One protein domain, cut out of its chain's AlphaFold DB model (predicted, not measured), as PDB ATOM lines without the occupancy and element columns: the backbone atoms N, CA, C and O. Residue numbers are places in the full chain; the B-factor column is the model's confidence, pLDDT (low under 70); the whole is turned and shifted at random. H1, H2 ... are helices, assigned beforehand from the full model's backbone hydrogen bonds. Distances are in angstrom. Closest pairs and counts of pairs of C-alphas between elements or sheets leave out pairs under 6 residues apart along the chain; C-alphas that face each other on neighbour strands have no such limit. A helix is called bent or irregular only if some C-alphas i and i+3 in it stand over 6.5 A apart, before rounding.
ATOM      1  N   VAL A  16     158.651 121.154 167.413       84.75
ATOM      2  CA  VAL A  16     158.353 122.018 168.573       84.75
ATOM      3  C   VAL A  16     159.621 122.439 169.336       84.75
ATOM      4  O   VAL A  16     159.686 123.559 169.837       84.75
ATOM      5  N   PHE A  17     160.643 121.582 169.429       84.19
ATOM      6  CA  PHE A  17     161.848 121.852 170.221       84.19
ATOM      7  C   PHE A  17     162.713 122.991 169.638       84.19
ATOM      8  O   PHE A  17     163.027 123.908 170.398       84.19
ATOM      9  N   PRO A  18     163.023 123.049 168.322       87.25
ATOM     10  CA  PRO A  18     163.655 124.218 167.712       87.25
ATOM     11  C   PRO A  18     162.853 125.509 167.903       87.25
ATOM     12  O   PRO A  18     163.446 126.552 168.155       87.25
ATOM     13  N   ILE A  19     161.515 125.450 167.842       89.62
ATOM     14  CA  ILE A  19     160.654 126.625 168.060       89.62
ATOM     15  C   ILE A  19     160.788 127.128 169.506       89.62
ATOM     16  O   ILE A  19     160.987 128.323 169.721       89.62
ATOM     17  N   LEU A  20     160.747 126.233 170.498       91.75
ATOM     18  CA  LEU A  20     160.955 126.589 171.906       91.75
ATOM     19  C   LEU A  20     162.369 127.132 172.167       91.75
ATOM     20  O   LEU A  20     162.511 128.139 172.858       91.75
ATOM     21  N   ALA A  21     163.402 126.520 171.583       90.12
ATOM     22  CA  ALA A  21     164.785 126.982 171.698       90.12
ATOM     23  C   ALA A  21     164.995 128.370 171.060       90.12
ATOM     24  O   ALA A  21     165.705 129.207 171.617       90.12
ATOM     25  N   PHE A  22     164.338 128.645 169.932       92.56
ATOM     26  CA  PHE A  22     164.381 129.939 169.247       92.56
ATOM     27  C   PHE A  22     163.666 131.040 170.047       92.56
ATOM     28  O   PHE A  22     164.226 132.117 170.248       92.56
ATOM     29  N   ILE A  23     162.481 130.744 170.598       94.19
ATOM     30  CA  ILE A  23     161.767 131.645 171.518       94.19
ATOM     31  C   ILE A  23     162.621 131.931 172.764       94.19
ATOM     32  O   ILE A  23     162.751 133.086 173.167       94.19
ATOM     33  N   PHE A  24     163.239 130.904 173.356       94.62
ATOM     34  CA  PHE A  24     164.133 131.067 174.502       94.62
ATOM     35  C   PHE A  24     165.333 131.962 174.160       94.62
ATOM     36  O   PHE A  24     165.596 132.920 174.884       94.62
ATOM     37  N   SER A  25     165.991 131.723 173.021       93.31
ATOM     38  CA  SER A  25     167.114 132.531 172.527       93.31
ATOM     39  C   SER A  25     166.759 134.017 172.380       93.31
ATOM     40  O   SER A  25     167.540 134.874 172.800       93.31
ATOM     41  N   TRP A  26     165.564 134.348 171.877       92.69
ATOM     42  CA  TRP A  26     165.079 135.733 171.826       92.69
ATOM     43  C   TRP A  26     164.955 136.375 173.213       92.69
ATOM     44  O   TRP A  26     165.409 137.506 173.398       92.69
ATOM     45  N   PHE A  27     164.398 135.664 174.199       95.31
ATOM     46  CA  PHE A  27     164.335 136.162 175.577       95.31
ATOM     47  C   PHE A  27     165.728 136.308 176.203       95.31
ATOM     48  O   PHE A  27     165.985 137.313 176.865       95.31
ATOM     49  N   THR A  28     166.647 135.364 175.964       93.94
ATOM     50  CA  THR A  28     168.038 135.454 176.440       93.94
ATOM     51  C   THR A  28     168.759 136.664 175.845       93.94
ATOM     52  O   THR A  28     169.375 137.416 176.594       93.94
ATOM     53  N   ASN A  29     168.635 136.911 174.537       92.50
ATOM     54  CA  ASN A  29     169.256 138.057 173.868       92.50
ATOM     55  C   ASN A  29     168.690 139.396 174.383       92.50
ATOM     56  O   ASN A  29     169.439 140.300 174.752       92.50
ATOM     57  N   ALA A  30     167.363 139.513 174.503       93.31
ATOM     58  CA  ALA A  30     166.729 140.709 175.061       93.31
ATOM     59  C   ALA A  30     167.147 140.968 176.523       93.31
ATOM     60  O   ALA A  30     167.375 142.118 176.913       93.31
ATOM     61  N   ALA A  31     167.293 139.907 177.325       95.31
ATOM     62  CA  ALA A  31     167.792 139.993 178.693       95.31
ATOM     63  C   ALA A  31     169.280 140.385 178.748       95.31
ATOM     64  O   ALA A  31     169.631 141.251 179.547       95.31
ATOM     65  N   GLN A  32     170.131 139.817 177.883       94.19
ATOM     66  CA  GLN A  32     171.551 140.167 177.764       94.19
ATOM     67  C   GLN A  32     171.721 141.656 177.449       94.19
ATOM     68  O   GLN A  32     172.361 142.366 178.219       94.19
ATOM     69  N   LEU A  33     171.087 142.153 176.383       93.88
ATOM     70  CA  LEU A  33     171.178 143.562 175.979       93.88
ATOM     71  C   LEU A  33     170.707 144.513 177.097       93.88
ATOM     72  O   LEU A  33     171.354 145.523 177.381       93.88
ATOM     73  N   SER A  34     169.612 144.165 177.781       95.06
ATOM     74  CA  SER A  34     169.087 144.943 178.916       95.06
ATOM     75  C   SER A  34     170.036 144.935 180.125       95.06
ATOM     76  O   SER A  34     170.203 145.953 180.801       95.06
ATOM     77  N   TYR A  35     170.674 143.794 180.395       95.06
ATOM     78  CA  TYR A  35     171.647 143.625 181.472       95.06
ATOM     79  C   TYR A  35     172.965 144.356 181.176       95.06
ATOM     80  O   TYR A  35     173.517 144.991 182.072       95.06
ATOM     81  N   GLU A  36     173.429 144.355 179.926       94.06
ATOM     82  CA  GLU A  36     174.593 145.127 179.474       94.06
ATOM     83  C   GLU A  36     174.365 146.636 179.636       94.06
ATOM     84  O   GLU A  36     175.205 147.321 180.224       94.06
ATOM     85  N   GLU A  37     173.203 147.166 179.231       94.69
ATOM     86  CA  GLU A  37     172.885 148.582 179.464       94.69
ATOM     87  C   GLU A  37     172.837 148.917 180.967       94.69
ATOM     88  O   GLU A  37     173.361 149.950 181.397       94.69
ATOM     89  N   MET A  38     172.281 148.026 181.797       94.12
ATOM     90  CA  MET A  38     172.307 148.173 183.256       94.12
ATOM     91  C   MET A  38     173.742 148.156 183.818       94.12
ATOM     92  O   MET A  38     174.058 148.959 184.700       94.12
ATOM     93  N   LEU A  39     174.628 147.290 183.310       93.19
ATOM     94  CA  LEU A  39     176.035 147.241 183.717       93.19
ATOM     95  C   LEU A  39     176.770 148.540 183.377       93.19
ATOM     96  O   LEU A  39     177.454 149.083 184.248       93.19
ATOM     97  N   TYR A  40     176.599 149.086 182.168       94.44
ATOM     98  CA  TYR A  40     177.196 150.378 181.807       94.44
ATOM     99  C   TYR A  40     176.718 151.502 182.725       94.44
ATOM    100  O   TYR A  40     177.552 152.227 183.277       94.44
ATOM    101  N   ARG A  41     175.399 151.592 182.943       90.62
ATOM    102  CA  ARG A  41     174.764 152.592 183.817       90.62
ATOM    103  C   ARG A  41     175.237 152.513 185.272       90.62
ATOM    104  O   ARG A  41     175.286 153.541 185.935       90.62
ATOM    105  N   LYS A  42     175.569 151.318 185.778       95.00
ATOM    106  CA  LYS A  42     175.946 151.101 187.188       95.00
ATOM    107  C   LYS A  42     177.456 151.120 187.451       95.00
ATOM    108  O   LYS A  42     177.866 151.530 188.532       95.00
ATOM    109  N   TYR A  43     178.276 150.670 186.500       92.69
ATOM    110  CA  TYR A  43     179.713 150.428 186.708       92.69
ATOM    111  C   TYR A  43     180.636 151.219 185.760       92.69
ATOM    112  O   TYR A  43     181.852 151.088 185.853       92.69
ATOM    113  N   MET A  44     180.090 152.035 184.847       90.62
ATOM    114  CA  MET A  44     180.823 152.910 183.904       90.62
ATOM    115  C   MET A  44     181.885 152.225 183.004       90.62
ATOM    116  O   MET A  44     182.682 152.916 182.359       90.62
ATOM    117  N   LEU A  45     181.859 150.890 182.905       93.12
ATOM    118  CA  LEU A  45     182.881 150.033 182.282       93.12
ATOM    119  C   LEU A  45     183.314 150.478 180.874       93.12
ATOM    120  O   LEU A  45     182.530 151.040 180.102       93.12
ATOM    121  N   ASN A  46     184.569 150.210 180.507       94.19
ATOM    122  CA  ASN A  46     185.056 150.428 179.143       94.19
ATOM    123  C   ASN A  46     184.432 149.373 178.193       94.19
ATOM    124  O   ASN A  46     184.492 148.188 178.523       94.19
ATOM    125  N   PRO A  47     183.861 149.743 177.027       91.44
ATOM    126  CA  PRO A  47     183.319 148.780 176.065       91.44
ATOM    127  C   PRO A  47     184.275 147.646 175.682       91.44
ATOM    128  O   PRO A  47     183.847 146.498 175.621       91.44
ATOM    129  N   ALA A  48     185.575 147.932 175.550       91.50
ATOM    130  CA  ALA A  48     186.584 146.909 175.272       91.50
ATOM    131  C   ALA A  48     186.759 145.902 176.431       91.50
ATOM    132  O   ALA A  48     187.024 144.728 176.193       91.50
ATOM    133  N   GLN A  49     186.566 146.331 177.686       92.94
ATOM    134  CA  GLN A  49     186.580 145.427 178.844       92.94
ATOM    135  C   GLN A  49     185.320 144.555 178.880       92.94
ATOM    136  O   GLN A  49     185.423 143.364 179.147       92.94
ATOM    137  N   VAL A  50     184.146 145.123 178.576       92.69
ATOM    138  CA  VAL A  50     182.881 144.366 178.528       92.69
ATOM    139  C   VAL A  50     182.906 143.322 177.411       92.69
ATOM    140  O   VAL A  50     182.640 142.161 177.695       92.69
ATOM    141  N   SER A  51     183.330 143.693 176.198       92.12
ATOM    142  CA  SER A  51     183.557 142.755 175.084       92.12
ATOM    143  C   SER A  51     184.596 141.676 175.447       92.12
ATOM    144  O   SER A  51     184.409 140.500 175.143       92.12
ATOM    145  N   GLY A  52     185.650 142.034 176.193       92.50
ATOM    146  CA  GLY A  52     186.617 141.075 176.738       92.50
ATOM    147  C   GLY A  52     186.011 140.082 177.741       92.50
ATOM    148  O   GLY A  52     186.308 138.888 177.674       92.50
ATOM    149  N   TYR A  53     185.133 140.536 178.641       92.69
ATOM    150  CA  TYR A  53     184.401 139.652 179.555       92.69
ATOM    151  C   TYR A  53     183.383 138.775 178.809       92.69
ATOM    152  O   TYR A  53     183.327 137.576 179.070       92.69
ATOM    153  N   GLU A  54     182.628 139.342 177.862       91.19
ATOM    154  CA  GLU A  54     181.684 138.631 176.984       91.19
ATOM    155  C   GLU A  54     182.401 137.500 176.227       91.19
ATOM    156  O   GLU A  54     181.986 136.344 176.307       91.19
ATOM    157  N   GLY A  55     183.545 137.796 175.600       91.19
ATOM    158  CA  GLY A  55     184.387 136.808 174.924       91.19
ATOM    159  C   GLY A  55     184.961 135.742 175.865       91.19
ATOM    160  O   GLY A  55     184.949 134.559 175.529       91.19
ATOM    161  N   MET A  56     185.411 136.121 177.066       93.25
ATOM    162  CA  MET A  56     185.916 135.169 178.066       93.25
ATOM    163  C   MET A  56     184.822 134.201 178.544       93.25
ATOM    164  O   MET A  56     185.055 132.993 178.595       93.25
ATOM    165  N   PHE A  57     183.620 134.700 178.850       92.38
ATOM    166  CA  PHE A  57     182.479 133.843 179.182       92.38
ATOM    167  C   PHE A  57     182.049 132.993 177.982       92.38
ATOM    168  O   PHE A  57     181.788 131.805 178.157       92.38
ATOM    169  N   GLY A  58     182.052 133.552 176.769       90.94
ATOM    170  CA  GLY A  58     181.786 132.824 175.529       90.94
ATOM    171  C   GLY A  58     182.726 131.635 175.326       90.94
ATOM    172  O   GLY A  58     182.258 130.539 175.031       90.94
ATOM    173  N   ILE A  59     184.029 131.801 175.576       90.75
ATOM    174  CA  ILE A  59     185.016 130.708 175.534       90.75
ATOM    175  C   ILE A  59     184.710 129.642 176.597       90.75
ATOM    176  O   ILE A  59     184.734 128.452 176.290       90.75
ATOM    177  N   ILE A  60     184.376 130.039 177.830       93.88
ATOM    178  CA  ILE A  60     184.028 129.096 178.909       93.88
ATOM    179  C   ILE A  60     182.769 128.291 178.549       93.88
ATOM    180  O   ILE A  60     182.776 127.063 178.652       93.88
ATOM    181  N   PHE A  61     181.707 128.947 178.071       92.50
ATOM    182  CA  PHE A  61     180.483 128.269 177.638       92.50
ATOM    183  C   PHE A  61     180.694 127.409 176.386       92.50
ATOM    184  O   PHE A  61     180.128 126.321 176.316       92.50
ATOM    185  N   ALA A  62     181.539 127.826 175.439       89.56
ATOM    186  CA  ALA A  62     181.895 127.022 174.270       89.56
ATOM    187  C   ALA A  62     182.695 125.765 174.649       89.56
ATOM    188  O   ALA A  62     182.435 124.695 174.105       89.56
ATOM    189  N   LEU A  63     183.617 125.853 175.615       89.00
ATOM    190  CA  LEU A  63     184.355 124.696 176.133       89.00
ATOM    191  C   LEU A  63     183.438 123.721 176.882       89.00
ATOM    192  O   LEU A  63     183.483 122.520 176.623       89.00
ATOM    193  N   ILE A  64     182.566 124.220 177.766       91.31
ATOM    194  CA  ILE A  64     181.575 123.388 178.473       91.31
ATOM    195  C   ILE A  64     180.607 122.744 177.471       91.31
ATOM    196  O   ILE A  64     180.364 121.540 177.537       91.31
ATOM    197  N   GLY A  65     180.102 123.528 176.515       88.12
ATOM    198  CA  GLY A  65     179.230 123.062 175.441       88.12
ATOM    199  C   GLY A  65     179.896 121.988 174.586       88.12
ATOM    200  O   GLY A  65     179.295 120.943 174.371       88.12
ATOM    201  N   SER A  66     181.155 122.184 174.182       83.00
ATOM    202  CA  SER A  66     181.925 121.186 173.433       83.00
ATOM    203  C   SER A  66     182.148 119.903 174.231       83.00
ATOM    204  O   SER A  66     182.037 118.830 173.650       83.00
ATOM    205  N   LEU A  67     182.444 119.979 175.533       85.31
ATOM    206  CA  LEU A  67     182.606 118.787 176.371       85.31
ATOM    207  C   LEU A  67     181.295 117.995 176.459       85.31
ATOM    208  O   LEU A  67     181.287 116.793 176.202       85.31
ATOM    209  N   VAL A  68     180.182 118.671 176.768       86.50
ATOM    210  CA  VAL A  68     178.843 118.057 176.806       86.50
ATOM    211  C   VAL A  68     178.476 117.464 175.444       86.50
ATOM    212  O   VAL A  68     177.985 116.339 175.383       86.50
ATOM    213  N   TRP A  69     178.769 118.178 174.355       79.06
ATOM    214  CA  TRP A  69     178.528 117.715 172.994       79.06
ATOM    215  C   TRP A  69     179.330 116.450 172.687       79.06
ATOM    216  O   TRP A  69     178.726 115.452 172.316       79.06
ATOM    217  N   THR A  70     180.643 116.414 172.946       76.69
ATOM    218  CA  THR A  70     181.488 115.221 172.745       76.69
ATOM    219  C   THR A  70     181.008 114.007 173.553       76.69
ATOM    220  O   THR A  70     181.021 112.893 173.029       76.69
ATOM    221  N   TYR A  71     180.512 114.186 174.784       78.69
ATOM    222  CA  TYR A  71     179.909 113.082 175.549       78.69
ATOM    223  C   TYR A  71     178.607 112.539 174.926       78.69
ATOM    224  O   TYR A  71     178.312 111.356 175.084       78.69
ATOM    225  N   ILE A  72     177.846 113.370 174.205       78.00
ATOM    226  CA  ILE A  72     176.595 112.996 173.519       78.00
ATOM    227  C   ILE A  72     176.853 112.482 172.084       78.00
ATOM    228  O   ILE A  72     176.111 111.636 171.588       78.00
ATOM    229  N   HIS A  73     177.909 112.963 171.417       64.25
ATOM    230  CA  HIS A  73     178.166 112.782 169.976       64.25
ATOM    231  C   HIS A  73     178.337 111.319 169.553       64.25
ATOM    232  O   HIS A  73     178.003 110.968 168.423       64.25
ATOM    233  N   ASN A  74     178.780 110.471 170.488       56.56
ATOM    234  CA  ASN A  74     179.136 109.047 170.363       56.56
ATOM    235  C   ASN A  74     178.053 108.097 169.787       56.56
ATOM    236  O   ASN A  74     178.247 106.882 169.811       56.56
ATOM    237  N   GLN A  75     176.907 108.603 169.313       53.41
ATOM    238  CA  GLN A  75     175.822 107.791 168.748       53.41
ATOM    239  C   GLN A  75     175.175 108.320 167.449       53.41
ATOM    240  O   GLN A  75     174.577 107.507 166.751       53.41
ATOM    241  N   TYR A  76     175.257 109.620 167.097       54.56
ATOM    242  CA  TYR A  76     174.366 110.186 166.052       54.56
ATOM    243  C   TYR A  76     174.942 111.232 165.078       54.56
ATOM    244  O   TYR A  76     174.254 111.566 164.114       54.56
ATOM    245  N   PHE A  77     176.159 111.750 165.263       55.12
ATOM    246  CA  PHE A  77     176.715 112.802 164.391       55.12
ATOM    247  C   PHE A  77     178.169 112.505 163.982       55.12
ATOM    248  O   PHE A  77     178.864 111.746 164.649       55.12
ATOM    249  N   GLN A  78     178.625 113.085 162.861       56.31
ATOM    250  CA  GLN A  78     179.943 112.796 162.260       56.31
ATOM    251  C   GLN A  78     180.955 113.957 162.333       56.31
ATOM    252  O   GLN A  78     182.140 113.749 162.080       56.31
ATOM    253  N   GLU A  79     180.530 115.171 162.697       61.66
ATOM    254  CA  GLU A  79     181.413 116.347 162.746       61.66
ATOM    255  C   GLU A  79     181.932 116.606 164.163       61.66
ATOM    256  O   GLU A  79     181.307 117.292 164.969       61.66
ATOM    257  N   ASP A  80     183.081 116.012 164.474       69.94
ATOM    258  CA  ASP A  80     183.764 116.190 165.754       69.94
ATOM    259  C   ASP A  80     184.433 117.571 165.864       69.94
ATOM    260  O   ASP A  80     185.218 117.965 164.993       69.94
ATOM    261  N   PHE A  81     184.245 118.265 166.992       76.12
ATOM    262  CA  PHE A  81     184.967 119.515 167.295       76.12
ATOM    263  C   PHE A  81     186.493 119.312 167.267       76.12
ATOM    264  O   PHE A  81     187.239 120.174 166.799       76.12
ATOM    265  N   TYR A  82     186.964 118.127 167.675       79.56
ATOM    266  CA  TYR A  82     188.370 117.737 167.564       79.56
ATOM    267  C   TYR A  82     188.867 117.715 166.107       79.56
ATOM    268  O   TYR A  82     190.001 118.116 165.843       79.56
ATOM    269  N   SER A  83     188.025 117.313 165.148       81.94
ATOM    270  CA  SER A  83     188.362 117.338 163.720       81.94
ATOM    271  C   SER A  83     188.523 118.773 163.218       81.94
ATOM    272  O   SER A  83     189.519 119.075 162.562       81.94
ATOM    273  N   PHE A  84     187.615 119.683 163.592       83.19
ATOM    274  CA  PHE A  84     187.736 121.111 163.274       83.19
ATOM    275  C   PHE A  84     189.023 121.721 163.852       83.19
ATOM    276  O   PHE A  84     189.821 122.295 163.109       83.19
ATOM    277  N   VAL A  85     189.283 121.533 165.152       84.88
ATOM    278  CA  VAL A  85     190.510 122.022 165.809       84.88
ATOM    279  C   VAL A  85     191.758 121.437 165.140       84.88
ATOM    280  O   VAL A  85     192.697 122.173 164.837       84.88
ATOM    281  N   SER A  86     191.763 120.139 164.825       86.75
ATOM    282  CA  SER A  86     192.868 119.490 164.113       86.75
ATOM    283  C   SER A  86     193.078 120.077 162.712       86.75
ATOM    284  O   SER A  86     194.212 120.360 162.330       86.75
ATOM    285  N   GLN A  87     192.018 120.341 161.944       88.12
ATOM    286  CA  GLN A  87     192.121 120.949 160.611       88.12
ATOM    287  C   GLN A  87     192.658 122.387 160.657       88.12
ATOM    288  O   GLN A  87     193.543 122.723 159.869       88.12
ATOM    289  N   VAL A  88     192.184 123.211 161.599       89.19
ATOM    290  CA  VAL A  88     192.618 124.612 161.757       89.19
ATOM    291  C   VAL A  88     194.064 124.706 162.259       89.19
ATOM    292  O   VAL A  88     194.866 125.436 161.680       89.19
ATOM    293  N   PHE A  89     194.423 123.964 163.311       91.06
ATOM    294  CA  PHE A  89     195.706 124.125 164.013       91.06
ATOM    295  C   PHE A  89     196.820 123.168 163.560       91.06
ATOM    296  O   PHE A  89     197.966 123.353 163.959       91.06
ATOM    297  N   SER A  90     196.548 122.178 162.698       89.50
ATOM    298  CA  SER A  90     197.621 121.370 162.079       89.50
ATOM    299  C   SER A  90     198.329 122.068 160.912       89.50
ATOM    300  O   SER A  90     199.253 121.490 160.343       89.50
ATOM    301  N   PHE A  91     197.884 123.269 160.518       86.12
ATOM    302  CA  PHE A  91     198.410 124.072 159.400       86.12
ATOM    303  C   PHE A  91     198.469 123.363 158.028       86.12
ATOM    304  O   PHE A  91     198.986 123.932 157.069       86.12
ATOM    305  N   LYS A  92     197.868 122.168 157.887       89.50
ATOM    306  CA  LYS A  92     197.791 121.395 156.628       89.50
ATOM    307  C   LYS A  92     197.163 122.182 155.476       89.50
ATOM    308  O   LYS A  92     197.501 121.947 154.321       89.50
ATOM    309  N   ASN A  93     196.261 123.107 155.793       89.50
ATOM    310  CA  ASN A  93     195.795 124.135 154.876       89.50
ATOM    311  C   ASN A  93     195.855 125.502 155.588       89.50
ATOM    312  O   ASN A  93     194.938 125.831 156.345       89.50
ATOM    313  N   PRO A  94     196.907 126.316 155.370       90.62
ATOM    314  CA  PRO A  94     197.060 127.592 156.066       90.62
ATOM    315  C   PRO A  94     195.962 128.601 155.702       90.62
ATOM    316  O   PRO A  94     195.673 129.486 156.502       90.62
ATOM    317  N   ALA A  95     195.290 128.455 154.551       93.69
ATOM    318  CA  ALA A  95     194.170 129.323 154.189       93.69
ATOM    319  C   ALA A  95     192.971 129.155 155.141       93.69
ATOM    320  O   ALA A  95     192.292 130.137 155.424       93.69
ATOM    321  N   ILE A  96     192.746 127.954 155.696       90.62
ATOM    322  CA  ILE A  96     191.705 127.727 156.715       90.62
ATOM    323  C   ILE A  96     192.072 128.457 158.013       90.62
ATOM    324  O   ILE A  96     191.230 129.148 158.584       90.62
ATOM    325  N   PHE A  97     193.333 128.367 158.449       92.31
ATOM    326  CA  PHE A  97     193.818 129.092 159.627       92.31
ATOM    327  C   PHE A  97     193.662 130.613 159.467       92.31
ATOM    328  O   PHE A  97     193.095 131.267 160.342       92.31
ATOM    329  N   PHE A  98     194.095 131.176 158.333       93.38
ATOM    330  CA  PHE A  98     193.943 132.608 158.064       93.38
ATOM    331  C   PHE A  98     192.475 133.039 157.946       93.38
ATOM    332  O   PHE A  98     192.127 134.098 158.463       93.38
ATOM    333  N   LEU A  99     191.601 132.225 157.342       92.19
ATOM    334  CA  LEU A  99     190.163 132.502 157.276       92.19
ATOM    335  C   LEU A  99     189.547 132.565 158.679       92.19
ATOM    336  O   LEU A  99     188.874 133.542 159.000       92.19
ATOM    337  N   VAL A 100     189.818 131.574 159.536       91.31
ATOM    338  CA  VAL A 100     189.329 131.561 160.927       91.31
ATOM    339  C   VAL A 100     189.871 132.762 161.709       91.31
ATOM    340  O   VAL A 100     189.103 133.433 162.396       91.31
ATOM    341  N   LEU A 101     191.157 133.091 161.563       92.00
ATOM    342  CA  LEU A 101     191.776 134.242 162.225       92.00
ATOM    343  C   LEU A 101     191.152 135.578 161.782       92.00
ATOM    344  O   LEU A 101     190.844 136.416 162.628       92.00
ATOM    345  N   VAL A 102     190.898 135.767 160.484       94.44
ATOM    346  CA  VAL A 102     190.212 136.961 159.954       94.44
ATOM    347  C   VAL A 102     188.775 137.049 160.476       94.44
ATOM    348  O   VAL A 102     188.362 138.113 160.936       94.44
ATOM    349  N   VAL A 103     188.027 135.941 160.483       91.12
ATOM    350  CA  VAL A 103     186.660 135.895 161.032       91.12
ATOM    351  C   VAL A 103     186.649 136.245 162.524       91.12
ATOM    352  O   VAL A 103     185.808 137.037 162.952       91.12
ATOM    353  N   VAL A 104     187.592 135.730 163.319       90.62
ATOM    354  CA  VAL A 104     187.715 136.063 164.750       90.62
ATOM    355  C   VAL A 104     188.015 137.553 164.953       90.62
ATOM    356  O   VAL A 104     187.339 138.198 165.753       90.62
ATOM    357  N   LEU A 105     188.959 138.130 164.202       91.44
ATOM    358  CA  LEU A 105     189.298 139.557 164.305       91.44
ATOM    359  C   LEU A 105     188.120 140.475 163.937       91.44
ATOM    360  O   LEU A 105     187.862 141.448 164.647       91.44
ATOM    361  N   ILE A 106     187.371 140.144 162.879       91.06
ATOM    362  CA  ILE A 106     186.165 140.889 162.476       91.06
ATOM    363  C   ILE A 106     185.094 140.830 163.576       91.06
ATOM    364  O   ILE A 106     184.512 141.860 163.915       91.06
ATOM    365  N   ASN A 107     184.866 139.659 164.181       87.94
ATOM    366  CA  ASN A 107     183.891 139.510 165.266       87.94
ATOM    367  C   ASN A 107     184.300 140.276 166.536       87.94
ATOM    368  O   ASN A 107     183.450 140.926 167.143       87.94
ATOM    369  N   ILE A 108     185.584 140.274 166.913       89.62
ATOM    370  CA  ILE A 108     186.092 141.066 168.050       89.62
ATOM    371  C   ILE A 108     185.876 142.567 167.805       89.62
ATOM    372  O   ILE A 108     185.378 143.274 168.683       89.62
ATOM    373  N   PHE A 109     186.194 143.058 166.602       89.56
ATOM    374  CA  PHE A 109     185.971 144.459 166.244       89.56
ATOM    375  C   PHE A 109     184.477 144.824 166.272       89.56
ATOM    376  O   PHE A 109     184.096 145.812 166.902       89.56
ATOM    377  N   SER A 110     183.621 143.995 165.664       88.25
ATOM    378  CA  SER A 110     182.169 144.218 165.631       88.25
ATOM    379  C   SER A 110     181.531 144.157 167.025       88.25
ATOM    380  O   SER A 110     180.664 144.974 167.326       88.25
ATOM    381  N   SER A 111     181.977 143.245 167.900       89.56
ATOM    382  CA  SER A 111     181.545 143.193 169.306       89.56
ATOM    383  C   SER A 111     181.907 144.491 170.031       89.56
ATOM    384  O   SER A 111     181.043 145.101 170.657       89.56
ATOM    385  N   CYS A 112     183.141 144.986 169.880       90.81
ATOM    386  CA  CYS A 112     183.564 146.248 170.490       90.81
ATOM    387  C   CYS A 112     182.709 147.443 170.018       90.81
ATOM    388  O   CYS A 112     182.254 148.235 170.844       90.81
ATOM    389  N   VAL A 113     182.415 147.543 168.713       91.44
ATOM    390  CA  VAL A 113     181.522 148.579 168.155       91.44
ATOM    391  C   VAL A 113     180.102 148.462 168.720       91.44
ATOM    392  O   VAL A 113     179.546 149.452 169.197       91.44
ATOM    393  N   ASN A 114     179.533 147.257 168.765       90.94
ATOM    394  CA  ASN A 114     178.200 147.024 169.324       90.94
ATOM    395  C   ASN A 114     178.120 147.372 170.822       90.94
ATOM    396  O   ASN A 114     177.140 147.969 171.276       90.94
ATOM    397  N   GLN A 115     179.174 147.080 171.585       93.81
ATOM    398  CA  GLN A 115     179.298 147.468 172.991       93.81
ATOM    399  C   GLN A 115     179.438 148.998 173.177       93.81
ATOM    400  O   GLN A 115     178.896 149.568 174.129       93.81
ATOM    401  N   ILE A 116     180.078 149.710 172.237       93.81
ATOM    402  CA  ILE A 116     180.091 151.185 172.207       93.81
ATOM    403  C   ILE A 116     178.677 151.747 171.967       93.81
ATOM    404  O   ILE A 116     178.288 152.697 172.652       93.81
ATOM    405  N   ILE A 117     177.884 151.146 171.068       92.75
ATOM    406  CA  ILE A 117     176.505 151.585 170.771       92.75
ATOM    407  C   ILE A 117     175.601 151.481 172.011       92.75
ATOM    408  O   ILE A 117     174.858 152.427 172.288       92.75
ATOM    409  N   ILE A 118     175.691 150.404 172.810       93.44
ATOM    410  CA  ILE A 118     174.951 150.340 174.088       93.44
ATOM    411  C   ILE A 118     175.392 151.477 175.013       93.44
ATOM    412  O   ILE A 118     174.542 152.209 175.524       93.44
ATOM    413  N   LYS A 119     176.707 151.644 175.225       93.25
ATOM    414  CA  LYS A 119     177.236 152.626 176.184       93.25
ATOM    415  C   LYS A 119     176.867 154.071 175.828       93.25
ATOM    416  O   LYS A 119     176.640 154.869 176.735       93.25
ATOM    417  N   GLN A 120     176.842 154.418 174.542       91.75
ATOM    418  CA  GLN A 120     176.556 155.783 174.084       91.75
ATOM    419  C   GLN A 120     175.062 156.052 173.849       91.75
ATOM    420  O   GLN A 120     174.627 157.190 174.017       91.75
ATOM    421  N   MET A 121     174.276 155.041 173.461       90.56
ATOM    422  CA  MET A 121     172.892 155.220 173.005       90.56
ATOM    423  C   MET A 121     171.897 154.407 173.844       90.56
ATOM    424  O   MET A 121     171.231 154.981 174.714       90.56
ATOM    425  N   SER A 122     171.749 153.106 173.564       91.75
ATOM    426  CA  SER A 122     170.959 152.135 174.346       91.75
ATOM    427  C   SER A 122     171.060 150.713 173.772       91.75
ATOM    428  O   SER A 122     171.427 150.524 172.609       91.75
ATOM    429  N   ALA A 123     170.614 149.726 174.550       92.31
ATOM    430  CA  ALA A 123     170.313 148.364 174.111       92.31
ATOM    431  C   ALA A 123     169.338 148.324 172.920       92.31
ATOM    432  O   ALA A 123     169.549 147.579 171.963       92.31
ATOM    433  N   LEU A 124     168.293 149.161 172.946       90.75
ATOM    434  CA  LEU A 124     167.299 149.247 171.872       90.75
ATOM    435  C   LEU A 124     167.920 149.766 170.565       90.75
ATOM    436  O   LEU A 124     167.609 149.264 169.489       90.75
ATOM    437  N   THR A 125     168.840 150.728 170.658       90.44
ATOM    438  CA  THR A 125     169.569 151.253 169.497       90.44
ATOM    439  C   THR A 125     170.503 150.200 168.898       90.44
ATOM    440  O   THR A 125     170.540 150.071 167.677       90.44
ATOM    441  N   ARG A 126     171.186 149.386 169.724       91.06
ATOM    442  CA  ARG A 126     171.958 148.228 169.235       91.06
ATOM    443  C   ARG A 126     171.059 147.220 168.518       91.06
ATOM    444  O   ARG A 126     171.358 146.885 167.381       91.06
ATOM    445  N   ALA A 127     169.927 146.824 169.103       90.12
ATOM    446  CA  ALA A 127     169.006 145.868 168.471       90.12
ATOM    447  C   ALA A 127     168.492 146.332 167.088       90.12
ATOM    448  O   ALA A 127     168.311 145.517 166.183       90.12
ATOM    449  N   ILE A 128     168.291 147.642 166.905       88.44
ATOM    450  CA  ILE A 128     167.909 148.246 165.616       88.44
ATOM    451  C   ILE A 128     169.112 148.344 164.656       88.44
ATOM    452  O   ILE A 128     168.957 148.180 163.448       88.44
ATOM    453  N   SER A 129     170.328 148.568 165.161       87.56
ATOM    454  CA  SER A 129     171.559 148.508 164.357       87.56
ATOM    455  C   SER A 129     171.834 147.088 163.843       87.56
ATOM    456  O   SER A 129     172.129 146.898 162.660       87.56
ATOM    457  N   ASP A 130     171.674 146.081 164.702       86.56
ATOM    458  CA  ASP A 130     171.867 144.668 164.372       86.56
ATOM    459  C   ASP A 130     170.863 144.213 163.290       86.56
ATOM    460  O   ASP A 130     171.254 143.570 162.313       86.56
ATOM    461  N   SER A 131     169.586 144.620 163.383       84.44
ATOM    462  CA  SER A 131     168.570 144.273 162.373       84.44
ATOM    463  C   SER A 131     168.823 144.912 161.001       84.44
ATOM    464  O   SER A 131     168.606 144.266 159.973       84.44
ATOM    465  N   ASN A 132     169.336 146.146 160.960       83.19
ATOM    466  CA  ASN A 132     169.687 146.829 159.711       83.19
ATOM    467  C   ASN A 132     171.005 146.324 159.094       83.19
ATOM    468  O   ASN A 132     171.159 146.347 157.871       83.19
ATOM    469  N   SER A 133     171.940 145.815 159.901       81.94
ATOM    470  CA  SER A 133     173.241 145.321 159.422       81.94
ATOM    471  C   SER A 133     173.102 144.124 158.469       81.94
ATOM    472  O   SER A 133     173.814 144.036 157.466       81.94
ATOM    473  N   PHE A 134     172.116 143.249 158.706       82.38
ATOM    474  CA  PHE A 134     171.776 142.143 157.799       82.38
ATOM    475  C   PHE A 134     171.317 142.625 156.409       82.38
ATOM    476  O   PHE A 134     171.623 141.988 155.400       82.38
ATOM    477  N   ILE A 135     170.626 143.771 156.341       80.56
ATOM    478  CA  ILE A 135     170.123 144.356 155.088       80.56
ATOM    479  C   ILE A 135     171.290 144.770 154.187       80.56
ATOM    480  O   ILE A 135     171.313 144.431 153.004       80.56
ATOM    481  N   LEU A 136     172.283 145.460 154.759       79.75
ATOM    482  CA  LEU A 136     173.486 145.889 154.043       79.75
ATOM    483  C   LEU A 136     174.293 144.687 153.536       79.75
ATOM    484  O   LEU A 136     174.714 144.677 152.380       79.75
ATOM    485  N   GLY A 137     174.446 143.648 154.366       83.69
ATOM    486  CA  GLY A 137     175.107 142.405 153.973       83.69
ATOM    487  C   GLY A 137     174.439 141.733 152.770       83.69
ATOM    488  O   GLY A 137     175.112 141.429 151.785       83.69
ATOM    489  N   LEU A 138     173.115 141.542 152.800       82.88
ATOM    490  CA  LEU A 138     172.412 140.886 151.691       82.88
ATOM    491  C   LEU A 138     172.374 141.751 150.419       82.88
ATOM    492  O   LEU A 138     172.492 141.215 149.318       82.88
ATOM    493  N   LEU A 139     172.300 143.079 150.551       82.50
ATOM    494  CA  LEU A 139     172.412 144.012 149.423       82.50
ATOM    495  C   LEU A 139     173.787 143.909 148.737       82.50
ATOM    496  O   LEU A 139     173.852 143.870 147.508       82.50
ATOM    497  N   LEU A 140     174.877 143.778 149.503       86.31
ATOM    498  CA  LEU A 140     176.219 143.533 148.957       86.31
ATOM    499  C   LEU A 140     176.325 142.162 148.266       86.31
ATOM    500  O   LEU A 140     176.865 142.077 147.163       86.31
ATOM    501  N   PHE A 141     175.761 141.097 148.851       85.44
ATOM    502  CA  PHE A 141     175.725 139.773 148.210       85.44
ATOM    503  C   PHE A 141     174.900 139.752 146.911       85.44
ATOM    504  O   PHE A 141     175.276 139.053 145.967       85.44
ATOM    505  N   MET A 142     173.817 140.534 146.832       85.38
ATOM    506  CA  MET A 142     173.064 140.757 145.593       85.38
ATOM    507  C   MET A 142     173.882 141.530 144.550       85.38
ATOM    508  O   MET A 142     173.907 141.129 143.391       85.38
ATOM    509  N   MET A 143     174.565 142.614 144.942       86.12
ATOM    510  CA  MET A 143     175.422 143.394 144.033       86.12
ATOM    511  C   MET A 143     176.575 142.562 143.460       86.12
ATOM    512  O   MET A 143     176.937 142.736 142.299       86.12
ATOM    513  N   ALA A 144     177.111 141.624 144.242       91.19
ATOM    514  CA  ALA A 144     178.113 140.660 143.799       91.19
ATOM    515  C   ALA A 144     177.534 139.463 143.008       91.19
ATOM    516  O   ALA A 144     178.283 138.570 142.619       91.19
ATOM    517  N   GLY A 145     176.218 139.421 142.763       90.25
ATOM    518  CA  GLY A 145     175.560 138.412 141.925       90.25
ATOM    519  C   GLY A 145     175.371 137.027 142.557       90.25
ATOM    520  O   GLY A 145     174.897 136.121 141.879       90.25
ATOM    521  N   TYR A 146     175.700 136.840 143.842       89.62
ATOM    522  CA  TYR A 146     175.641 135.526 144.500       89.62
ATOM    523  C   TYR A 146     174.221 135.041 144.829       89.62
ATOM    524  O   TYR A 146     174.026 133.849 145.056       89.62
ATOM    525  N   TYR A 147     173.232 135.941 144.874       85.44
ATOM    526  CA  TYR A 147     171.849 135.613 145.230       85.44
ATOM    527  C   TYR A 147     170.837 136.168 144.228       85.44
ATOM    528  O   TYR A 147     170.800 137.368 143.953       85.44
ATOM    529  N   SER A 148     169.946 135.291 143.758       86.50
ATOM    530  CA  SER A 148     168.761 135.668 142.985       86.50
ATOM    531  C   SER A 148     167.826 136.548 143.815       86.50
ATOM    532  O   SER A 148     167.460 136.205 144.941       86.50
ATOM    533  N   PHE A 149     167.408 137.676 143.246       83.38
ATOM    534  CA  PHE A 149     166.606 138.667 143.952       83.38
ATOM    535  C   PHE A 149     165.163 138.202 144.202       83.38
ATOM    536  O   PHE A 149     164.418 137.906 143.268       83.38
ATOM    537  N   ILE A 150     164.748 138.195 145.473       88.19
ATOM    538  CA  ILE A 150     163.381 137.867 145.897       88.19
ATOM    539  C   ILE A 150     162.697 139.142 146.401       88.19
ATOM    540  O   ILE A 150     163.030 139.671 147.463       88.19
ATOM    541  N   TRP A 151     161.686 139.609 145.663       88.19
ATOM    542  CA  TRP A 151     160.926 140.837 145.956       88.19
ATOM    543  C   TRP A 151     160.295 140.883 147.359       88.19
ATOM    544  O   TRP A 151     160.103 141.964 147.913       88.19
ATOM    545  N   GLN A 152     160.005 139.725 147.958       90.25
ATOM    546  CA  GLN A 152     159.489 139.629 149.330       90.25
ATOM    547  C   GLN A 152     160.502 140.156 150.361       90.25
ATOM    548  O   GLN A 152     160.106 140.821 151.318       90.25
ATOM    549  N   TYR A 153     161.805 139.930 150.142       86.62
ATOM    550  CA  TYR A 153     162.856 140.471 151.006       86.62
ATOM    551  C   TYR A 153     162.981 141.987 150.837       86.62
ATOM    552  O   TYR A 153     163.030 142.689 151.844       86.62
ATOM    553  N   LEU A 154     162.912 142.516 149.604       85.69
ATOM    554  CA  LEU A 154     162.873 143.968 149.376       85.69
ATOM    555  C   LEU A 154     161.725 144.627 150.150       85.69
ATOM    556  O   LEU A 154     161.946 145.633 150.816       85.69
ATOM    557  N   LEU A 155     160.517 144.056 150.090       90.75
ATOM    558  CA  LEU A 155     159.364 144.592 150.813       90.75
ATOM    559  C   LEU A 155     159.614 144.615 152.331       90.75
ATOM    560  O   LEU A 155     159.367 145.634 152.975       90.75
ATOM    561  N   GLY A 156     160.170 143.534 152.888       89.31
ATOM    562  CA  GLY A 156     160.583 143.474 154.294       89.31
ATOM    563  C   GLY A 156     161.636 144.527 154.661       89.31
ATOM    564  O   GLY A 156     161.515 145.184 155.693       89.31
ATOM    565  N   TYR A 157     162.627 144.754 153.797       85.31
ATOM    566  CA  TYR A 157     163.665 145.765 154.011       85.31
ATOM    567  C   TYR A 157     163.137 147.195 153.912       85.31
ATOM    568  O   TYR A 157     163.484 148.014 154.756       85.31
ATOM    569  N   VAL A 158     162.257 147.497 152.953       89.31
ATOM    570  CA  VAL A 158     161.596 148.810 152.863       89.31
ATOM    571  C   VAL A 158     160.794 149.089 154.136       89.31
ATOM    572  O   VAL A 158     160.883 150.189 154.674       89.31
ATOM    573  N   ILE A 159     160.086 148.090 154.676       91.81
ATOM    574  CA  ILE A 159     159.357 148.211 155.948       91.81
ATOM    575  C   ILE A 159     160.319 148.405 157.138       91.81
ATOM    576  O   ILE A 159     160.070 149.267 157.980       91.81
ATOM    577  N   SER A 160     161.434 147.667 157.204       88.69
ATOM    578  CA  SER A 160     162.437 147.784 158.280       88.69
ATOM    579  C   SER A 160     163.170 149.133 158.271       88.69
ATOM    580  O   SER A 160     163.345 149.767 159.316       88.69
ATOM    581  N   ILE A 161     163.551 149.613 157.084       88.88
ATOM    582  CA  ILE A 161     164.182 150.923 156.889       88.88
ATOM    583  C   ILE A 161     163.183 152.031 157.234       88.88
ATOM    584  O   ILE A 161     163.522 152.921 158.009       88.88
ATOM    585  N   LEU A 162     161.933 151.954 156.760       90.69
ATOM    586  CA  LEU A 162     160.881 152.910 157.126       90.69
ATOM    587  C   LEU A 162     160.652 152.941 158.647       90.69
ATOM    588  O   LEU A 162     160.602 154.018 159.236       90.69
ATOM    589  N   GLY A 163     160.579 151.773 159.293       89.19
ATOM    590  CA  GLY A 163     160.466 151.654 160.749       89.19
ATOM    591  C   GLY A 163     161.646 152.286 161.493       89.19
ATOM    592  O   GLY A 163     161.440 152.966 162.495       89.19
ATOM    593  N   THR A 164     162.865 152.143 160.967       88.25
ATOM    594  CA  THR A 164     164.078 152.777 161.512       88.25
ATOM    595  C   THR A 164     164.049 154.300 161.342       88.25
ATOM    596  O   THR A 164     164.333 155.029 162.288       88.25
ATOM    597  N   ILE A 165     163.646 154.800 160.171       89.19
ATOM    598  CA  ILE A 165     163.526 156.240 159.881       89.19
ATOM    599  C   ILE A 165     162.452 156.892 160.775       89.19
ATOM    600  O   ILE A 165     162.654 158.005 161.261       89.19
ATOM    601  N   ILE A 166     161.341 156.197 161.049       88.56
ATOM    602  CA  ILE A 166     160.311 156.642 162.005       88.56
ATOM    603  C   ILE A 166     160.838 156.586 163.449       88.56
ATOM    604  O   ILE A 166     160.632 157.529 164.207       88.56
ATOM    605  N   PHE A 167     161.546 155.517 163.838       84.69
ATOM    606  CA  PHE A 167     162.122 155.369 165.182       84.69
ATOM    607  C   PHE A 167     163.147 156.464 165.511       84.69
ATOM    608  O   PHE A 167     163.142 156.997 166.618       84.69
ATOM    609  N   CYS A 168     163.988 156.833 164.544       83.31
ATOM    610  CA  CYS A 168     164.951 157.928 164.667       83.31
ATOM    611  C   CYS A 168     164.311 159.329 164.556       83.31
ATOM    612  O   CYS A 168     165.041 160.314 164.482       83.31
ATOM    613  N   GLU A 169     162.976 159.428 164.496       84.69
ATOM    614  CA  GLU A 169     162.189 160.661 164.297       84.69
ATOM    615  C   GLU A 169     162.544 161.458 163.016       84.69
ATOM    616  O   GLU A 169     162.110 162.594 162.845       84.69
ATOM    617  N   ILE A 170     163.261 160.842 162.063       85.62
ATOM    618  CA  ILE A 170     163.626 161.435 160.761       85.62
ATOM    619  C   ILE A 170     162.373 161.635 159.890       85.62
ATOM    620  O   ILE A 170     162.282 162.604 159.137       85.62
ATOM    621  N   LEU A 171     161.391 160.733 160.002       88.25
ATOM    622  CA  LEU A 171     160.086 160.851 159.346       88.25
ATOM    623  C   LEU A 171     158.972 160.863 160.398       88.25
ATOM    624  O   LEU A 171     158.509 159.826 160.873       88.25
ATOM    625  N   VAL A 172     158.531 162.071 160.748       86.62
ATOM    626  CA  VAL A 172     157.433 162.309 161.692       86.62
ATOM    627  C   VAL A 172     156.090 162.064 161.000       86.62
ATOM    628  O   VAL A 172     155.680 162.822 160.123       86.62
ATOM    629  N   LEU A 173     155.369 161.015 161.412       86.44
ATOM    630  CA  LEU A 173     154.007 160.747 160.942       86.44
ATOM    631  C   LEU A 173     152.976 161.488 161.819       86.44
ATOM    632  O   LEU A 173     152.734 161.053 162.951       86.44
ATOM    633  N   PRO A 174     152.304 162.551 161.325       79.56
ATOM    634  CA  PRO A 174     151.402 163.360 162.149       79.56
ATOM    635  C   PRO A 174     150.177 162.570 162.635       79.56
ATOM    636  O   PRO A 174     149.710 162.778 163.752       79.56
ATOM    637  N   TRP A 175     149.697 161.620 161.827       84.56
ATOM    638  CA  TRP A 175     148.510 160.796 162.088       84.56
ATOM    639  C   TRP A 175     148.669 159.828 163.270       84.56
ATOM    640  O   TRP A 175     147.684 159.471 163.908       84.56
ATOM    641  N   PHE A 176     149.900 159.386 163.551       77.75
ATOM    642  CA  PHE A 176     150.195 158.332 164.532       77.75
ATOM    643  C   PHE A 176     150.679 158.874 165.889       77.75
ATOM    644  O   PHE A 176     151.036 158.101 166.774       77.75
ATOM    645  N   GLY A 177     150.711 160.197 166.073       70.31
ATOM    646  CA  GLY A 177     151.101 160.813 167.346       70.31
ATOM    647  C   GLY A 177     152.605 160.795 167.653       70.31
ATOM    648  O   GLY A 177     152.992 161.236 168.735       70.31
ATOM    649  N   PHE A 178     153.465 160.381 166.713       70.06
ATOM    650  CA  PHE A 178     154.939 160.424 166.816       70.06
ATOM    651  C   PHE A 178     155.525 161.855 166.750       70.06
ATOM    652  O   PHE A 178     156.623 162.069 166.256       70.06
ATOM    653  N   ASN A 179     154.779 162.858 167.212       61.78
ATOM    654  CA  ASN A 179     155.036 164.282 166.987       61.78
ATOM    655  C   ASN A 179     155.519 164.986 168.276       61.78
ATOM    656  O   ASN A 179     155.053 166.078 168.607       61.78
ATOM    657  N   LYS A 180     156.359 164.301 169.074       61.09
ATOM    658  CA  LYS A 180     156.870 164.763 170.383       61.09
ATOM    659  C   LYS A 180     158.270 164.210 170.722       61.09
ATOM    660  O   LYS A 180     158.398 163.379 171.618       61.09
ATOM    661  N   ASN A 181     159.286 164.751 170.049       56.62
ATOM    662  CA  ASN A 181     160.678 164.945 170.498       56.62
ATOM    663  C   ASN A 181     161.323 163.877 171.416       56.62
ATOM    664  O   ASN A 181     162.027 164.241 172.364       56.62
ATOM    665  N   ARG A 182     161.170 162.574 171.159       56.84
ATOM    666  CA  ARG A 182     161.893 161.554 171.943       56.84
ATOM    667  C   ARG A 182     163.386 161.558 171.649       56.84
ATOM    668  O   ARG A 182     164.158 161.248 172.551       56.84
ATOM    669  N   GLY A 183     163.810 161.941 170.445       50.62
ATOM    670  CA  GLY A 183     165.222 162.058 170.077       50.62
ATOM    671  C   GLY A 183     165.982 163.026 170.987       50.62
ATOM    672  O   GLY A 183     167.114 162.745 171.387       50.62
ATOM    673  N   HIS A 184     165.330 164.114 171.412       49.91
ATOM    674  CA  HIS A 184     165.941 165.081 172.321       49.91
ATOM    675  C   HIS A 184     166.173 164.491 173.723       49.91
ATOM    676  O   HIS A 184     167.245 164.710 174.283       49.91
ATOM    677  N   ASP A 185     165.240 163.682 174.240       53.38
ATOM    678  CA  ASP A 185     165.365 162.976 175.528       53.38
ATOM    679  C   ASP A 185     166.259 161.723 175.458       53.38
ATOM    680  O   ASP A 185     166.842 161.306 176.463       53.38
ATOM    681  N   PHE A 186     166.406 161.104 174.282       55.00
ATOM    682  CA  PHE A 186     167.244 159.915 174.113       55.00
ATOM    683  C   PHE A 186     168.739 160.227 174.036       55.00
ATOM    684  O   PHE A 186     169.538 159.365 174.415       55.00
ATOM    685  N   VAL A 187     169.106 161.423 173.559       52.06
ATOM    686  CA  VAL A 187     170.496 161.819 173.275       52.06
ATOM    687  C   VAL A 187     171.028 162.859 174.273       52.06
ATOM    688  O   VAL A 187     172.119 162.682 174.809       52.06
ATOM    689  N   ALA A 188     170.277 163.925 174.581       43.88
ATOM    690  CA  ALA A 188     170.817 165.080 175.318       43.88
ATOM    691  C   ALA A 188     170.932 164.939 176.863       43.88
ATOM    692  O   ALA A 188     171.914 165.440 177.425       43.88
ATOM    693  N   PRO A 189     170.002 164.287 177.598       47.50
ATOM    694  CA  PRO A 189     170.061 164.230 179.063       47.50
ATOM    695  C   PRO A 189     171.114 163.251 179.590       47.50
ATOM    696  O   PRO A 189     171.700 163.487 180.647       47.50
ATOM    697  N   LYS A 190     171.364 162.150 178.863       51.97
ATOM    698  CA  LYS A 190     172.190 161.025 179.338       51.97
ATOM    699  C   LYS A 190     173.638 161.431 179.621       51.97
ATOM    700  O   LYS A 190     174.164 161.059 180.667       51.97
ATOM    701  N   LEU A 191     174.258 162.230 178.743       49.88
ATOM    702  CA  LEU A 191     175.612 162.754 178.974       49.88
ATOM    703  C   LEU A 191     175.636 163.777 180.116       49.88
ATOM    704  O   LEU A 191     176.480 163.672 181.003       49.88
ATOM    705  N   ASN A 192     174.704 164.736 180.135       43.38
ATOM    706  CA  ASN A 192     174.683 165.780 181.166       43.38
ATOM    707  C   ASN A 192     174.536 165.201 182.581       43.38
ATOM    708  O   ASN A 192     175.240 165.643 183.486       43.38
ATOM    709  N   LEU A 193     173.694 164.178 182.772       52.00
ATOM    710  CA  LEU A 193     173.563 163.509 184.070       52.00
ATOM    711  C   LEU A 193     174.840 162.743 184.465       52.00
ATOM    712  O   LEU A 193     175.201 162.729 185.640       52.00
ATOM    713  N   TYR A 194     175.547 162.151 183.493       51.66
ATOM    714  CA  TYR A 194     176.833 161.474 183.710       51.66
ATOM    715  C   TYR A 194     177.915 162.442 184.203       51.66
ATOM    716  O   TYR A 194     178.588 162.156 185.195       51.66
ATOM    717  N   TYR A 195     178.057 163.604 183.558       50.44
ATOM    718  CA  TYR A 195     179.019 164.624 183.987       50.44
ATOM    719  C   TYR A 195     178.646 165.233 185.348       50.44
ATOM    720  O   TYR A 195     179.524 165.399 186.192       50.44
ATOM    721  N   PHE A 196     177.354 165.468 185.620       49.00
ATOM    722  CA  PHE A 196     176.895 165.952 186.932       49.00
ATOM    723  C   PHE A 196     177.136 164.964 188.084       49.00
ATOM    724  O   PHE A 196     177.238 165.386 189.233       49.00
ATOM    725  N   GLN A 197     177.235 163.659 187.815       48.59
ATOM    726  CA  GLN A 197     177.573 162.668 188.844       48.59
ATOM    727  C   GLN A 197     179.082 162.557 189.113       48.59
ATOM    728  O   GLN A 197     179.462 162.080 190.179       48.59
ATOM    729  N   GLN A 198     179.949 163.019 188.205       49.62
ATOM    730  CA  GLN A 198     181.400 163.021 188.435       49.62
ATOM    731  C   GLN A 198     181.879 164.208 189.286       49.62
ATOM    732  O   GLN A 198     182.910 164.101 189.945       49.62
ATOM    733  N   THR A 199     181.128 165.313 189.336       44.50
ATOM    734  CA  THR A 199     181.462 166.497 190.152       44.50
ATOM    735  C   THR A 199     181.013 166.416 191.618       44.50
ATOM    736  O   THR A 199     181.402 167.278 192.405       44.50
ATOM    737  N   TYR A 200     180.255 165.386 192.023       38.38
ATOM    738  CA  TYR A 200     179.759 165.224 193.399       38.38
ATOM    739  C   TYR A 200     179.950 163.786 193.933       38.38
ATOM    740  O   TYR A 200     179.181 162.892 193.572       38.38
TER     741      TYR A 200
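This is residues 16 to 200 of the 696 residues of the protein "Transmembrane protein, putative" of Tetrahymena thermophila (strain SB210) (UniProt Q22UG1). Long helices H1, H2, H4 and H5 meet near their ends at one junction, made by residues 33 to 40 of H1, the start of H2, the end of H4 and the start of H5, and splay out from it. H2 and H4 open as a V whose wide end is spanned by the short H3, making a triangle; H6 folds back along H5, and H7 lies off by itself beyond a long link. The printed part has 185 residues, with seven named helices, H1 to H7 in chain order, and no named strand: all helix. It is loose, with a radius of gyration of the C-alphas of 21.3 A and spans of 59 by 53 by 38 A.

H1, residues 16 to 43, is 39.9 A long and begins at C-alpha 16 (158.353, 122.018, 168.573). H2, residues 47 to 73, is 36.9 A long. H3, residues 81 to 89, is short. H4, residues 94 to 120, is 39.2 A long and ends at C-alpha 120 (176.556, 155.783, 174.084). H5, residues 123 to 143, is 30.9 A long. H6 is residues 151 to 167. H7, residues 182 to 198, ends at C-alpha 198 (181.400, 163.021, 188.435); it is irregular, with C-alphas 186 and 189 7.1 A apart, and has a kink of 27 degrees near residue 189.

H4 is the hub, touching four helices, and the helix packing is mostly crossed. H2 touches H4 with residues 47 to 51 alone, at a steep tilt of 50 degrees, opposite ways; the closest C-alphas, of Pro 47 and Gln 115, are 5.2 A apart. H3 touches H4 about perpendicular, at 76 degrees, closest at C-alphas Val 88 and Phe 97, 5.1 A. H1 touches H4 at a steep tilt of 57 degrees, the same way, closest at C-alphas Glu 37 and Ile 118, 6.0 A. H1 also touches H5, closest at C-alphas Leu 33 and Ala 123, 5.2 A. H4 and H5 form a helical hairpin, with C-alphas Ile 117 and Arg 126 closest at 5.9 A. H5 and H6 form another, at a shallow tilt of 34 degrees, only just short of steep, with C-alphas Ile 135 and Tyr 157 closest at 6.7 A. H7 touches no helix. Every O i to N i+4 pair is within hydrogen-bond range in H1, H2, H3, H4 and H6, against 15 of 17 in H5 and 9 of 13 in H7.

The C-alphas farthest apart, of Lys 92 and Trp 175, are 63.3 A apart. The printed part has no cut. The link from H6 to H7, 14 residues, is long. Residues 16 to 28 of H1 are among the stretches that stand free. Mean pLDDT of the printed part is 83.0; residues 73 to 80 and 179 to 200 are under 70.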